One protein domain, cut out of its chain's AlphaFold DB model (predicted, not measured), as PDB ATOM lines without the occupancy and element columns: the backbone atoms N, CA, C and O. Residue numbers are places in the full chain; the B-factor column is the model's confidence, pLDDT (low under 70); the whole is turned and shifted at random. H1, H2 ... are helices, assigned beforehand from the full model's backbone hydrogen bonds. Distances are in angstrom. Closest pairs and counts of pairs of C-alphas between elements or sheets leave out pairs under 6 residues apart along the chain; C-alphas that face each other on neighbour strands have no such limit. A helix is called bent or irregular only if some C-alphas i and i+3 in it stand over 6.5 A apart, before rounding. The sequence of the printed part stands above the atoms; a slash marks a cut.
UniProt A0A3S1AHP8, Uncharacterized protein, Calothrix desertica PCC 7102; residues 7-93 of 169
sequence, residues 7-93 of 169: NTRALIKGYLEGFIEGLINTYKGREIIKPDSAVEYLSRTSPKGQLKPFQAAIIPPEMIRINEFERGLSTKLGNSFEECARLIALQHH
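AT A GLANCE: This is residues 7 to 93 of the 169 residues of an uncharacterized protein of Calothrix desertica PCC 7102 (UniProt A0A3S1AHP8). Two long helices, H1 and the bent H4, run side by side in opposite ways as a shaft, and a small, loose head with the short helices H2 and H3 sits at one end of it. The first and last printed residues lie together at the other end, and the loop of residues 45 to 50 sticks out from the head. The printed part has 87 residues, with four named helices in the order H1, H2, H3, H4 and no named strand, and its class is all helix. The whole is extended, with a radius of gyration of the C-alphas of 18.9 A, and its outline is a rod of 62 by 20 by 18 A.

HOW THE PARTS SIT: H1, residues 7 to 28, runs opposite ways to both arms of H4, residues 61 to 92. By its hydrogen bonds H4 was assigned as one helix, but it is bent: C-alphas 75 and 78 are 6.7 A apart. Its arms, H4a with residues 61 to 75 and H4b with residues 78 to 92, stand at a steep tilt of 41 degrees. H1 touches H4b at a shallow tilt of 18 degrees; their closest C-alphas, those of Ile 12 and Cys 84, are 5.9 A apart. H1 touches H4a with residues 23 to 27 alone, at a tilt of 35.2 degrees, only just steep; their closest C-alphas, those of Tyr 27 and Phe 69, are 6.4 A apart. H2, residues 38 to 43, touches H3, residues 54 to 58, with the C-alphas of Tyr 41 and Ala 57 closest at 7.2 A. H3 and H4a are only just apart, with a closest C-alpha distance of 8.0 A. H2 is apart from H1, H4a and H4b. Every O i to N i+4 pair is within hydrogen-bond range in H1, H2 and H4a; in H4b 10 of 11 are, and in H3 0 of 1, beside 2 of 2 O i to N i+3 pairs.

IN THESE COORDINATES: H1 begins at C-alpha 7, (70.224, 189.804, 172.965), and is 31.2 A long from first to last C-alpha. H2 measures 8.7 A and H3 7.1 A. H4a begins at C-alpha 61, (93.923, 157.345, 181.535), and is 21.0 A long. H4b is 22.1 A long and ends at C-alpha 92, (73.099, 194.013, 161.422).

THE WHOLE: The two C-alphas farthest apart, those of Val 39 and His 92, are 62.3 A from each other, while those of Asn 7 and His 93 are 14.6 A apart. The printed part has no cut. The link from H3 to H4 is tight; those from H1 to H2, 9 residues, and from H2 to H3, 10 residues, are short. The mean pLDDT of the printed part is 80.7, and it is under 70 at residues 31 to 38, 47 and 49 to 57.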
ATOM      1  N   ASN A   7      70.835 191.020 173.506       92.31
ATOM      2  CA  ASN A   7      70.224 189.804 172.965       92.31
ATOM      3  C   ASN A   7      71.260 188.947 172.227       92.31
ATOM      4  O   ASN A   7      71.402 187.763 172.517       92.31
ATOM      5  N   THR A   8      72.048 189.554 171.337       91.94
ATOM      6  CA  THR A   8      73.142 188.887 170.618       91.94
ATOM      7  C   THR A   8      74.170 188.325 171.597       91.94
ATOM      8  O   THR A   8      74.627 187.195 171.440       91.94
ATOM      9  N   ARG A   9      74.499 189.070 172.661       92.19
ATOM     10  CA  ARG A   9      75.395 188.593 173.724       92.19
ATOM     11  C   ARG A   9      74.838 187.360 174.439       92.19
ATOM     12  O   ARG A   9      75.603 186.439 174.710       92.19
ATOM     13  N   ALA A  10      73.540 187.334 174.741       94.12
ATOM     14  CA  ALA A  10      72.895 186.184 175.371       94.12
ATOM     15  C   ALA A  10      72.907 184.950 174.453       94.12
ATOM     16  O   ALA A  10      73.220 183.856 174.912       94.12
ATOM     17  N   LEU A  11      72.655 185.137 173.152       93.75
ATOM     18  CA  LEU A  11      72.726 184.065 172.153       93.75
ATOM     19  C   LEU A  11      74.141 183.490 172.019       93.75
ATOM     20  O   LEU A  11      74.310 182.274 172.051       93.75
ATOM     21  N   ILE A  12      75.157 184.354 171.925       93.62
ATOM     22  CA  ILE A  12      76.566 183.932 171.891       93.62
ATOM     23  C   ILE A  12      76.911 183.141 173.152       93.62
ATOM     24  O   ILE A  12      77.518 182.078 173.066       93.62
ATOM     25  N   LYS A  13      76.500 183.636 174.325       94.25
ATOM     26  CA  LYS A  13      76.748 182.956 175.595       94.25
ATOM     27  C   LYS A  13      76.116 181.561 175.617       94.25
ATOM     28  O   LYS A  13      76.832 180.601 175.875       94.25
ATOM     29  N   GLY A  14      74.831 181.443 175.280       94.88
ATOM     30  CA  GLY A  14      74.139 180.151 175.260       94.88
ATOM     31  C   GLY A  14      74.749 179.165 174.261       94.88
ATOM     32  O   GLY A  14      74.884 177.980 174.560       94.88
ATOM     33  N   TYR A  15      75.195 179.650 173.098       94.06
ATOM     34  CA  TYR A  15      75.926 178.824 172.138       94.06
ATOM     35  C   TYR A  15      77.242 178.285 172.720       94.06
ATOM     36  O   TYR A  15      77.514 177.089 172.622       94.06
ATOM     37  N   LEU A  16      78.048 179.149 173.345       93.75
ATOM     38  CA  LEU A  16      79.328 178.755 173.942       93.75
ATOM     39  C   LEU A  16      79.144 177.793 175.124       93.75
ATOM     40  O   LEU A  16      79.922 176.851 175.262       93.75
ATOM     41  N   GLU A  17      78.111 177.991 175.943       94.38
ATOM     42  CA  GLU A  17      77.747 177.070 177.025       94.38
ATOM     43  C   GLU A  17      77.407 175.681 176.465       94.38
ATOM     44  O   GLU A  17      78.038 174.696 176.848       94.38
ATOM     45  N   GLY A  18      76.518 175.608 175.468       92.81
ATOM     46  CA  GLY A  18      76.164 174.344 174.815       92.81
ATOM     47  C   GLY A  18      77.345 173.671 174.103       92.81
ATOM     48  O   GLY A  18      77.476 172.446 174.125       92.81
ATOM     49  N   PHE A  19      78.248 174.455 173.510       92.00
ATOM     50  CA  PHE A  19      79.486 173.950 172.912       92.00
ATOM     51  C   PHE A  19      80.385 173.261 173.949       92.00
ATOM     52  O   PHE A  19      80.843 172.135 173.724       92.00
ATOM     53  N   ILE A  20      80.613 173.912 175.094       90.44
ATOM     54  CA  ILE A  20      81.441 173.371 176.176       90.44
ATOM     55  C   ILE A  20      80.778 172.143 176.806       90.44
ATOM     56  O   ILE A  20      81.448 171.128 176.997       90.44
ATOM     57  N   GLU A  21      79.472 172.180 177.066       90.44
ATOM     58  CA  GLU A  21      78.728 171.026 177.585       90.44
ATOM     59  C   GLU A  21      78.784 169.832 176.628       90.44
ATOM     60  O   GLU A  21      79.065 168.707 177.048       90.44
ATOM     61  N   GLY A  22      78.589 170.063 175.327       88.69
ATOM     62  CA  GLY A  22      78.698 169.026 174.301       88.69
ATOM     63  C   GLY A  22      80.093 168.399 174.246       88.69
ATOM     64  O   GLY A  22      80.226 167.173 174.138       88.69
ATOM     65  N   LEU A  23      81.144 169.214 174.378       88.00
ATOM     66  CA  LEU A  23      82.516 168.726 174.509       88.00
ATOM     67  C   LEU A  23      82.687 167.883 175.774       88.00
ATOM     68  O   LEU A  23      83.110 166.733 175.674       88.00
ATOM     69  N   ILE A  24      82.319 168.402 176.945       87.19
ATOM     70  CA  ILE A  24      82.446 167.684 178.220       87.19
ATOM     71  C   ILE A  24      81.729 166.334 178.147       87.19
ATOM     72  O   ILE A  24      82.332 165.310 178.464       87.19
ATOM     73  N   ASN A  25      80.488 166.299 177.663       87.06
ATOM     74  CA  ASN A  25      79.703 165.069 177.543       87.06
ATOM     75  C   ASN A  25      80.361 164.039 176.614       87.06
ATOM     76  O   ASN A  25      80.360 162.848 176.923       87.06
ATOM     77  N   THR A  26      80.997 164.491 175.528       85.75
ATOM     78  CA  THR A  26      81.730 163.613 174.598       85.75
ATOM     79  C   THR A  26      82.886 162.877 175.288       85.75
ATOM     80  O   THR A  26      83.140 161.709 174.992       85.75
ATOM     81  N   TYR A  27      83.600 163.543 176.201       82.69
ATOM     82  CA  TYR A  27      84.807 162.990 176.829       82.69
ATOM     83  C   TYR A  27      84.565 162.391 178.219       82.69
ATOM     84  O   TYR A  27      85.307 161.501 178.632       82.69
ATOM     85  N   LYS A  28      83.511 162.811 178.928       79.00
ATOM     86  CA  LYS A  28      83.139 162.298 180.257       79.00
ATOM     87  C   LYS A  28      82.743 160.819 180.217       79.00
ATOM     88  O   LYS A  28      83.082 160.088 181.140       79.00
ATOM     89  N   GLY A  29      82.076 160.380 179.146       70.19
ATOM     90  CA  GLY A  29      81.627 158.993 178.960       70.19
ATOM     91  C   GLY A  29      82.648 158.053 178.310       70.19
ATOM     92  O   GLY A  29      82.328 156.894 178.066       70.19
ATOM     93  N   ARG A  30      83.862 158.521 177.986       72.06
ATOM     94  CA  ARG A  30      84.880 157.662 177.363       72.06
ATOM     95  C   ARG A  30      85.552 156.770 178.398       72.06
ATOM     96  O   ARG A  30      86.317 157.252 179.238       72.06
ATOM     97  N   GLU A  31      85.337 155.467 178.275       68.06
ATOM     98  CA  GLU A  31      86.155 154.464 178.950       68.06
ATOM     99  C   GLU A  31      87.539 154.408 178.305       68.06
ATOM    100  O   GLU A  31      87.684 154.208 177.097       68.06
ATOM    101  N   ILE A  32      88.572 154.613 179.117       68.75
ATOM    102  CA  ILE A  32      89.958 154.429 178.700       68.75
ATOM    103  C   ILE A  32      90.433 153.168 179.401       68.75
ATOM    104  O   ILE A  32      90.658 153.167 180.611       68.75
ATOM    105  N   ILE A  33      90.528 152.083 178.636       68.12
ATOM    106  CA  ILE A  33      90.900 150.768 179.153       68.12
ATOM    107  C   ILE A  33      92.377 150.802 179.537       68.12
ATOM    108  O   ILE A  33      93.264 150.736 178.674       68.12
ATOM    109  N   LYS A  34      92.636 150.891 180.842       67.44
ATOM    110  CA  LYS A  34      93.986 150.801 181.385       67.44
ATOM    111  C   LYS A  34      94.514 149.373 181.199       67.44
ATOM    112  O   LYS A  34      93.753 148.421 181.355       67.44
ATOM    113  N   PRO A  35      95.776 149.201 180.798       66.94
ATOM    114  CA  PRO A  35      96.425 147.908 180.882       66.94
ATOM    115  C   PRO A  35      96.822 147.590 182.324       66.94
ATOM    116  O   PRO A  35      97.413 148.428 183.008       66.94
ATOM    117  N   ASP A  36      96.525 146.374 182.775       69.25
ATOM    118  CA  ASP A  36      96.882 145.914 184.124       69.25
ATOM    119  C   ASP A  36      98.378 145.585 184.242       69.25
ATOM    120  O   ASP A  36      98.947 145.597 185.332       69.25
ATOM    121  N   SER A  37      99.046 145.310 183.115       69.44
ATOM    122  CA  SER A  37     100.488 145.068 183.061       69.44
ATOM    123  C   SER A  37     101.089 145.425 181.698       69.44
ATOM    124  O   SER A  37     100.394 145.496 180.685       69.44
ATOM    125  N   ALA A  38     102.414 145.595 181.653       67.81
ATOM    126  CA  ALA A  38     103.151 145.790 180.402       67.81
ATOM    127  C   ALA A  38     102.980 144.610 179.425       67.81
ATOM    128  O   ALA A  38     102.902 144.820 178.218       67.81
ATOM    129  N   VAL A  39     102.890 143.381 179.947       74.44
ATOM    130  CA  VAL A  39     102.689 142.162 179.147       74.44
ATOM    131  C   VAL A  39     101.295 142.145 178.523       74.44
ATOM    132  O   VAL A  39     101.160 141.845 177.341       74.44
ATOM    133  N   GLU A  40     100.274 142.516 179.297       79.69
ATOM    134  CA  GLU A  40      98.900 142.642 178.801       79.69
ATOM    135  C   GLU A  40      98.792 143.738 177.737       79.69
ATOM    136  O   GLU A  40      98.169 143.531 176.704       79.69
ATOM    137  N   TYR A  41      99.471 144.871 177.914       76.50
ATOM    138  CA  TYR A  41      99.460 145.921 176.901       76.50
ATOM    139  C   TYR A  41     100.090 145.473 175.578       76.50
ATOM    140  O   TYR A  41      99.536 145.724 174.508       76.50
ATOM    141  N   LEU A  42     101.255 144.822 175.649       76.06
ATOM    142  CA  LEU A  42     102.005 144.367 174.477       76.06
ATOM    143  C   LEU A  42     101.319 143.203 173.746       76.06
ATOM    144  O   LEU A  42     101.622 142.973 172.578       76.06
ATOM    145  N   SER A  43     100.393 142.491 174.399       78.31
ATOM    146  CA  SER A  43      99.585 141.448 173.762       78.31
ATOM    147  C   SER A  43      98.344 141.989 173.040       78.31
ATOM    148  O   SER A  43      97.734 141.265 172.249       78.31
ATOM    149  N   ARG A  44      97.964 143.257 173.256       78.88
ATOM    150  CA  ARG A  44      96.826 143.875 172.562       78.88
ATOM    151  C   ARG A  44      97.142 144.071 171.079       78.88
ATOM    152  O   ARG A  44      98.167 144.630 170.703       78.88
ATOM    153  N   THR A  45      96.188 143.727 170.221       72.12
ATOM    154  CA  THR A  45      96.243 144.007 168.779       72.12
ATOM    155  C   THR A  45      95.080 144.903 168.379       72.12
ATOM    156  O   THR A  45      93.927 144.579 168.659       72.12
ATOM    157  N   SER A  46      95.352 146.024 167.704       71.25
ATOM    158  CA  SER A  46      94.292 146.875 167.156       71.25
ATOM    159  C   SER A  46      94.144 146.653 165.649       71.25
ATOM    160  O   SER A  46      95.023 147.078 164.898       71.25
ATOM    161  N   PRO A  47      93.023 146.084 165.170       61.44
ATOM    162  CA  PRO A  47      92.790 145.883 163.737       61.44
ATOM    163  C   PRO A  47      92.676 147.199 162.947       61.44
ATOM    164  O   PRO A  47      92.799 147.197 161.729       61.44
ATOM    165  N   LYS A  48      92.469 148.335 163.632       73.44
ATOM    166  CA  LYS A  48      92.438 149.687 163.044       73.44
ATOM    167  C   LYS A  48      93.713 150.499 163.319       73.44
ATOM    168  O   LYS A  48      93.707 151.709 163.115       73.44
ATOM    169  N   GLY A  49      94.771 149.877 163.853       63.34
ATOM    170  CA  GLY A  49      96.022 150.569 164.199       63.34
ATOM    171  C   GLY A  49      95.883 151.595 165.330       63.34
ATOM    172  O   GLY A  49      96.695 152.501 165.455       63.34
ATOM    173  N   GLN A  50      94.845 151.479 166.162       64.88
ATOM    174  CA  GLN A  50      94.578 152.394 167.278       64.88
ATOM    175  C   GLN A  50      95.342 152.019 168.553       64.88
ATOM    176  O   GLN A  50      95.149 152.655 169.592       64.88
ATOM    177  N   LEU A  51      96.194 150.988 168.494       68.25
ATOM    178  CA  LEU A  51      97.054 150.644 169.614       68.25
ATOM    179  C   LEU A  51      98.064 151.775 169.793       68.25
ATOM    180  O   LEU A  51      98.813 152.105 168.874       68.25
ATOM    181  N   LYS A  52      98.033 152.424 170.956       67.75
ATOM    182  CA  LYS A  52      98.953 153.524 171.239       67.75
ATOM    183  C   LYS A  52     100.393 152.973 171.386       67.75
ATOM    184  O   LYS A  52     100.583 151.767 171.525       67.75
ATOM    185  N   PRO A  53     101.427 153.827 171.330       69.44
ATOM    186  CA  PRO A  53     102.792 153.423 171.672       69.44
ATOM    187  C   PRO A  53     102.903 153.048 173.158       69.44
ATOM    188  O   PRO A  53     102.220 153.651 173.979       69.44
ATOM    189  N   PHE A  54     103.826 152.150 173.525       69.75
ATOM    190  CA  PHE A  54     104.060 151.707 174.917       69.75
ATOM    191  C   PHE A  54     104.182 152.855 175.932       69.75
ATOM    192  O   PHE A  54     103.671 152.774 177.042       69.75
ATOM    193  N   GLN A  55     104.783 153.975 175.533       64.94
ATOM    194  CA  GLN A  55     104.897 155.172 176.371       64.94
ATOM    195  C   GLN A  55     103.528 155.732 176.794       64.94
ATOM    196  O   GLN A  55     103.375 156.207 177.913       64.94
ATOM    197  N   ALA A  56     102.510 155.621 175.938       64.06
ATOM    198  CA  ALA A  56     101.145 156.021 176.256       64.06
ATOM    199  C   ALA A  56     100.426 155.032 177.193       64.06
ATOM    200  O   ALA A  56      99.411 155.403 177.764       64.06
ATOM    201  N   ALA A  57     100.939 153.808 177.377       65.88
ATOM    202  CA  ALA A  57     100.441 152.857 178.380       65.88
ATOM    203  C   ALA A  57     100.811 153.266 179.814       65.88
ATOM    204  O   ALA A  57     100.137 152.881 180.766       65.88
ATOM    205  N   ILE A  58     101.897 154.032 179.957       70.31
ATOM    206  CA  ILE A  58     102.410 154.531 181.241       70.31
ATOM    207  C   ILE A  58     101.648 155.794 181.669       70.31
ATOM    208  O   ILE A  58     101.538 156.091 182.858       70.31
ATOM    209  N   ILE A  59     101.105 156.539 180.703       70.94
ATOM    210  CA  ILE A  59     100.329 157.751 180.964       70.94
ATOM    211  C   ILE A  59      98.987 157.354 181.602       70.94
ATOM    212  O   ILE A  59      98.270 156.524 181.037       70.94
ATOM    213  N   PRO A  60      98.602 157.959 182.742       74.56
ATOM    214  CA  PRO A  60      97.308 157.703 183.356       74.56
ATOM    215  C   PRO A  60      96.146 157.975 182.385       74.56
ATOM    216  O   PRO A  60      96.198 158.949 181.622       74.56
ATOM    217  N   PRO A  61      95.077 157.160 182.411       72.31
ATOM    218  CA  PRO A  61      93.923 157.345 181.535       72.31
ATOM    219  C   PRO A  61      93.301 158.742 181.674       72.31
ATOM    220  O   PRO A  61      92.849 159.320 180.688       72.31
ATOM    221  N   GLU A  62      93.349 159.338 182.862       77.12
ATOM    222  CA  GLU A  62      92.872 160.694 183.127       77.12
ATOM    223  C   GLU A  62      93.639 161.735 182.298       77.12
ATOM    224  O   GLU A  62      93.029 162.609 181.682       77.12
ATOM    225  N   MET A  63      94.965 161.603 182.208       77.38
ATOM    226  CA  MET A  63      95.818 162.493 181.412       77.38
ATOM    227  C   MET A  63      95.582 162.316 179.909       77.38
ATOM    228  O   MET A  63      95.570 163.291 179.157       77.38
ATOM    229  N   ILE A  64      95.338 161.082 179.457       77.00
ATOM    230  CA  ILE A  64      94.950 160.811 178.065       77.00
ATOM    231  C   ILE A  64      93.611 161.490 177.753       77.00
ATOM    232  O   ILE A  64      93.485 162.139 176.716       77.00
ATOM    233  N   ARG A  65      92.632 161.398 178.665       78.75
ATOM    234  CA  ARG A  65      91.317 162.037 178.516       78.75
ATOM    235  C   ARG A  65      91.432 163.556 178.399       78.75
ATOM    236  O   ARG A  65      90.779 164.133 177.534       78.75
ATOM    237  N   ILE A  66      92.267 164.184 179.230       83.00
ATOM    238  CA  ILE A  66      92.519 165.635 179.193       83.00
ATOM    239  C   ILE A  66      93.149 166.035 177.854       83.00
ATOM    240  O   ILE A  66      92.615 166.903 177.171       83.00
ATOM    241  N   ASN A  67      94.207 165.347 177.415       81.75
ATOM    242  CA  ASN A  67      94.858 165.640 176.133       81.75
ATOM    243  C   ASN A  67      93.899 165.492 174.939       81.75
ATOM    244  O   ASN A  67      93.931 166.274 173.987       81.75
ATOM    245  N   GLU A  68      93.039 164.473 174.950       81.44
ATOM    246  CA  GLU A  68      92.043 164.288 173.894       81.44
ATOM    247  C   GLU A  68      90.936 165.347 173.936       81.44
ATOM    248  O   GLU A  68      90.486 165.785 172.871       81.44
ATOM    249  N   PHE A  69      90.529 165.777 175.134       86.88
ATOM    250  CA  PHE A  69      89.616 166.898 175.328       86.88
ATOM    251  C   PHE A  69      90.209 168.192 174.763       86.88
ATOM    252  O   PHE A  69      89.553 168.845 173.957       86.88
ATOM    253  N   GLU A  70      91.456 168.529 175.100       85.69
ATOM    254  CA  GLU A  70      92.136 169.735 174.607       85.69
ATOM    255  C   GLU A  70      92.248 169.746 173.081       85.69
ATOM    256  O   GLU A  70      91.972 170.756 172.431       85.69
ATOM    257  N   ARG A  71      92.580 168.599 172.477       84.31
ATOM    258  CA  ARG A  71      92.585 168.449 171.015       84.31
ATOM    259  C   ARG A  71      91.193 168.647 170.418       84.31
ATOM    260  O   ARG A  71      91.058 169.316 169.394       84.31
ATOM    261  N   GLY A  72      90.162 168.072 171.035       84.44
ATOM    262  CA  GLY A  72      88.769 168.238 170.612       84.44
ATOM    263  C   GLY A  72      88.293 169.682 170.705       84.44
ATOM    264  O   GLY A  72      87.656 170.183 169.780       84.44
ATOM    265  N   LEU A  73      88.653 170.357 171.793       87.38
ATOM    266  CA  LEU A  73      88.411 171.776 172.002       87.38
ATOM    267  C   LEU A  73      89.099 172.596 170.909       87.38
ATOM    268  O   LEU A  73      88.417 173.299 170.176       87.38
ATOM    269  N   SER A  74      90.415 172.445 170.741       84.88
ATOM    270  CA  SER A  74      91.216 173.202 169.770       84.88
ATOM    271  C   SER A  74      90.711 173.038 168.332       84.88
ATOM    272  O   SER A  74      90.489 174.019 167.626       84.88
ATOM    273  N   THR A  75      90.424 171.802 167.914       84.00
ATOM    274  CA  THR A  75      89.937 171.520 166.551       84.00
ATOM    275  C   THR A  75      88.544 172.080 166.273       84.00
ATOM    276  O   THR A  75      88.279 172.520 165.156       84.00
ATOM    277  N   LYS A  76      87.645 172.083 167.263       85.69
ATOM    278  CA  LYS A  76      86.267 172.574 167.090       85.69
ATOM    279  C   LYS A  76      86.103 174.060 167.421       85.69
ATOM    280  O   LYS A  76      85.065 174.642 167.098       85.69
ATOM    281  N   LEU A  77      87.116 174.684 168.024       87.06
ATOM    282  CA  LEU A  77      87.091 176.095 168.405       87.06
ATOM    283  C   LEU A  77      86.914 177.016 167.191       87.06
ATOM    284  O   LEU A  77      86.173 177.990 167.272       87.06
ATOM    285  N   GLY A  78      87.519 176.671 166.047       81.62
ATOM    286  CA  GLY A  78      87.375 177.437 164.803       81.62
ATOM    287  C   GLY A  78      85.910 177.617 164.388       81.62
ATOM    288  O   GLY A  78      85.449 178.743 164.222       81.62
ATOM    289  N   ASN A  79      85.144 176.524 164.352       82.81
ATOM    290  CA  ASN A  79      83.709 176.560 164.041       82.81
ATOM    291  C   ASN A  79      82.912 177.391 165.061       82.81
ATOM    292  O   ASN A  79      81.893 177.987 164.720       82.81
ATOM    293  N   SER A  80      83.382 177.443 166.309       86.50
ATOM    294  CA  SER A  80      82.721 178.204 167.372       86.50
ATOM    295  C   SER A  80      82.866 179.709 167.169       86.50
ATOM    296  O   SER A  80      81.905 180.455 167.361       86.50
ATOM    297  N   PHE A  81      84.041 180.170 166.729       87.38
ATOM    298  CA  PHE A  81      84.248 181.577 166.383       87.38
ATOM    299  C   PHE A  81      83.448 181.992 165.150       87.38
ATOM    300  O   PHE A  81      82.874 183.080 165.136       87.38
ATOM    301  N   GLU A  82      83.367 181.120 164.145       85.50
ATOM    302  CA  GLU A  82      82.552 181.362 162.952       85.50
ATOM    303  C   GLU A  82      81.067 181.531 163.300       85.50
ATOM    304  O   GLU A  82      80.419 182.459 162.815       85.50
ATOM    305  N   GLU A  83      80.530 180.693 164.188       89.06
ATOM    306  CA  GLU A  83      79.134 180.803 164.615       89.06
ATOM    307  C   GLU A  83      78.881 182.070 165.444       89.06
ATOM    308  O   GLU A  83      77.879 182.760 165.239       89.06
ATOM    309  N   CYS A  84      79.824 182.456 166.310       89.81
ATOM    310  CA  CYS A  84      79.767 183.749 166.992       89.81
ATOM    311  C   CYS A  84      79.736 184.915 165.990       89.81
ATOM    312  O   CYS A  84      78.938 185.840 166.146       89.81
ATOM    313  N   ALA A  85      80.563 184.867 164.942       88.44
ATOM    314  CA  ALA A  85      80.582 185.886 163.896       88.44
ATOM    315  C   ALA A  85      79.252 185.941 163.125       88.44
ATOM    316  O   ALA A  85      78.740 187.030 162.866       88.44
ATOM    317  N   ARG A  86      78.641 184.785 162.831       88.62
ATOM    318  CA  ARG A  86      77.311 184.699 162.210       88.62
ATOM    319  C   ARG A  86      76.230 185.345 163.082       88.62
ATOM    320  O   ARG A  86      75.407 186.101 162.569       88.62
ATOM    321  N   LEU A  87      76.247 185.094 164.393       90.06
ATOM    322  CA  LEU A  87      75.317 185.716 165.346       90.06
ATOM    323  C   LEU A  87      75.486 187.240 165.405       90.06
ATOM    324  O   LEU A  87      74.494 187.965 165.451       90.06
ATOM    325  N   ILE A  88      76.726 187.735 165.348       89.00
ATOM    326  CA  ILE A  88      77.005 189.175 165.261       89.00
ATOM    327  C   ILE A  88      76.495 189.742 163.929       89.00
ATOM    328  O   ILE A  88      75.871 190.799 163.919       89.00
ATOM    329  N   ALA A  89      76.693 189.043 162.810       86.81
ATOM    330  CA  ALA A  89      76.203 189.485 161.506       86.81
ATOM    331  C   ALA A  89      74.668 189.597 161.472       86.81
ATOM    332  O   ALA A  89      74.141 190.581 160.957       86.81
ATOM    333  N   LEU A  90      73.946 188.658 162.094       88.25
ATOM    334  CA  LEU A  90      72.481 188.710 162.220       88.25
ATOM    335  C   LEU A  90      71.958 189.898 163.042       88.25
ATOM    336  O   LEU A  90      70.786 190.245 162.939       88.25
ATOM    337  N   GLN A  91      72.805 190.552 163.840       86.50
ATOM    338  CA  GLN A  91      72.428 191.803 164.500       86.50
ATOM    339  C   GLN A  91      72.255 192.953 163.497       86.50
ATOM    340  O   GLN A  91      71.478 193.875 163.742       86.50
ATOM    341  N   HIS A  92      73.010 192.924 162.398       84.25
ATOM    342  CA  HIS A  92      73.099 194.013 161.422       84.25
ATOM    343  C   HIS A  92      72.448 193.675 160.076       84.25
ATOM    344  O   HIS A  92      72.148 194.577 159.292       84.25
ATOM    345  N   HIS A  93      72.218 192.391 159.811       82.88
ATOM    346  CA  HIS A  93      71.712 191.868 158.549       82.88
ATOM    347  C   HIS A  93      70.514 190.949 158.794       82.88
ATOM    348  O   HIS A  93      70.438 190.268 159.811       82.88
TER     349      HIS A  93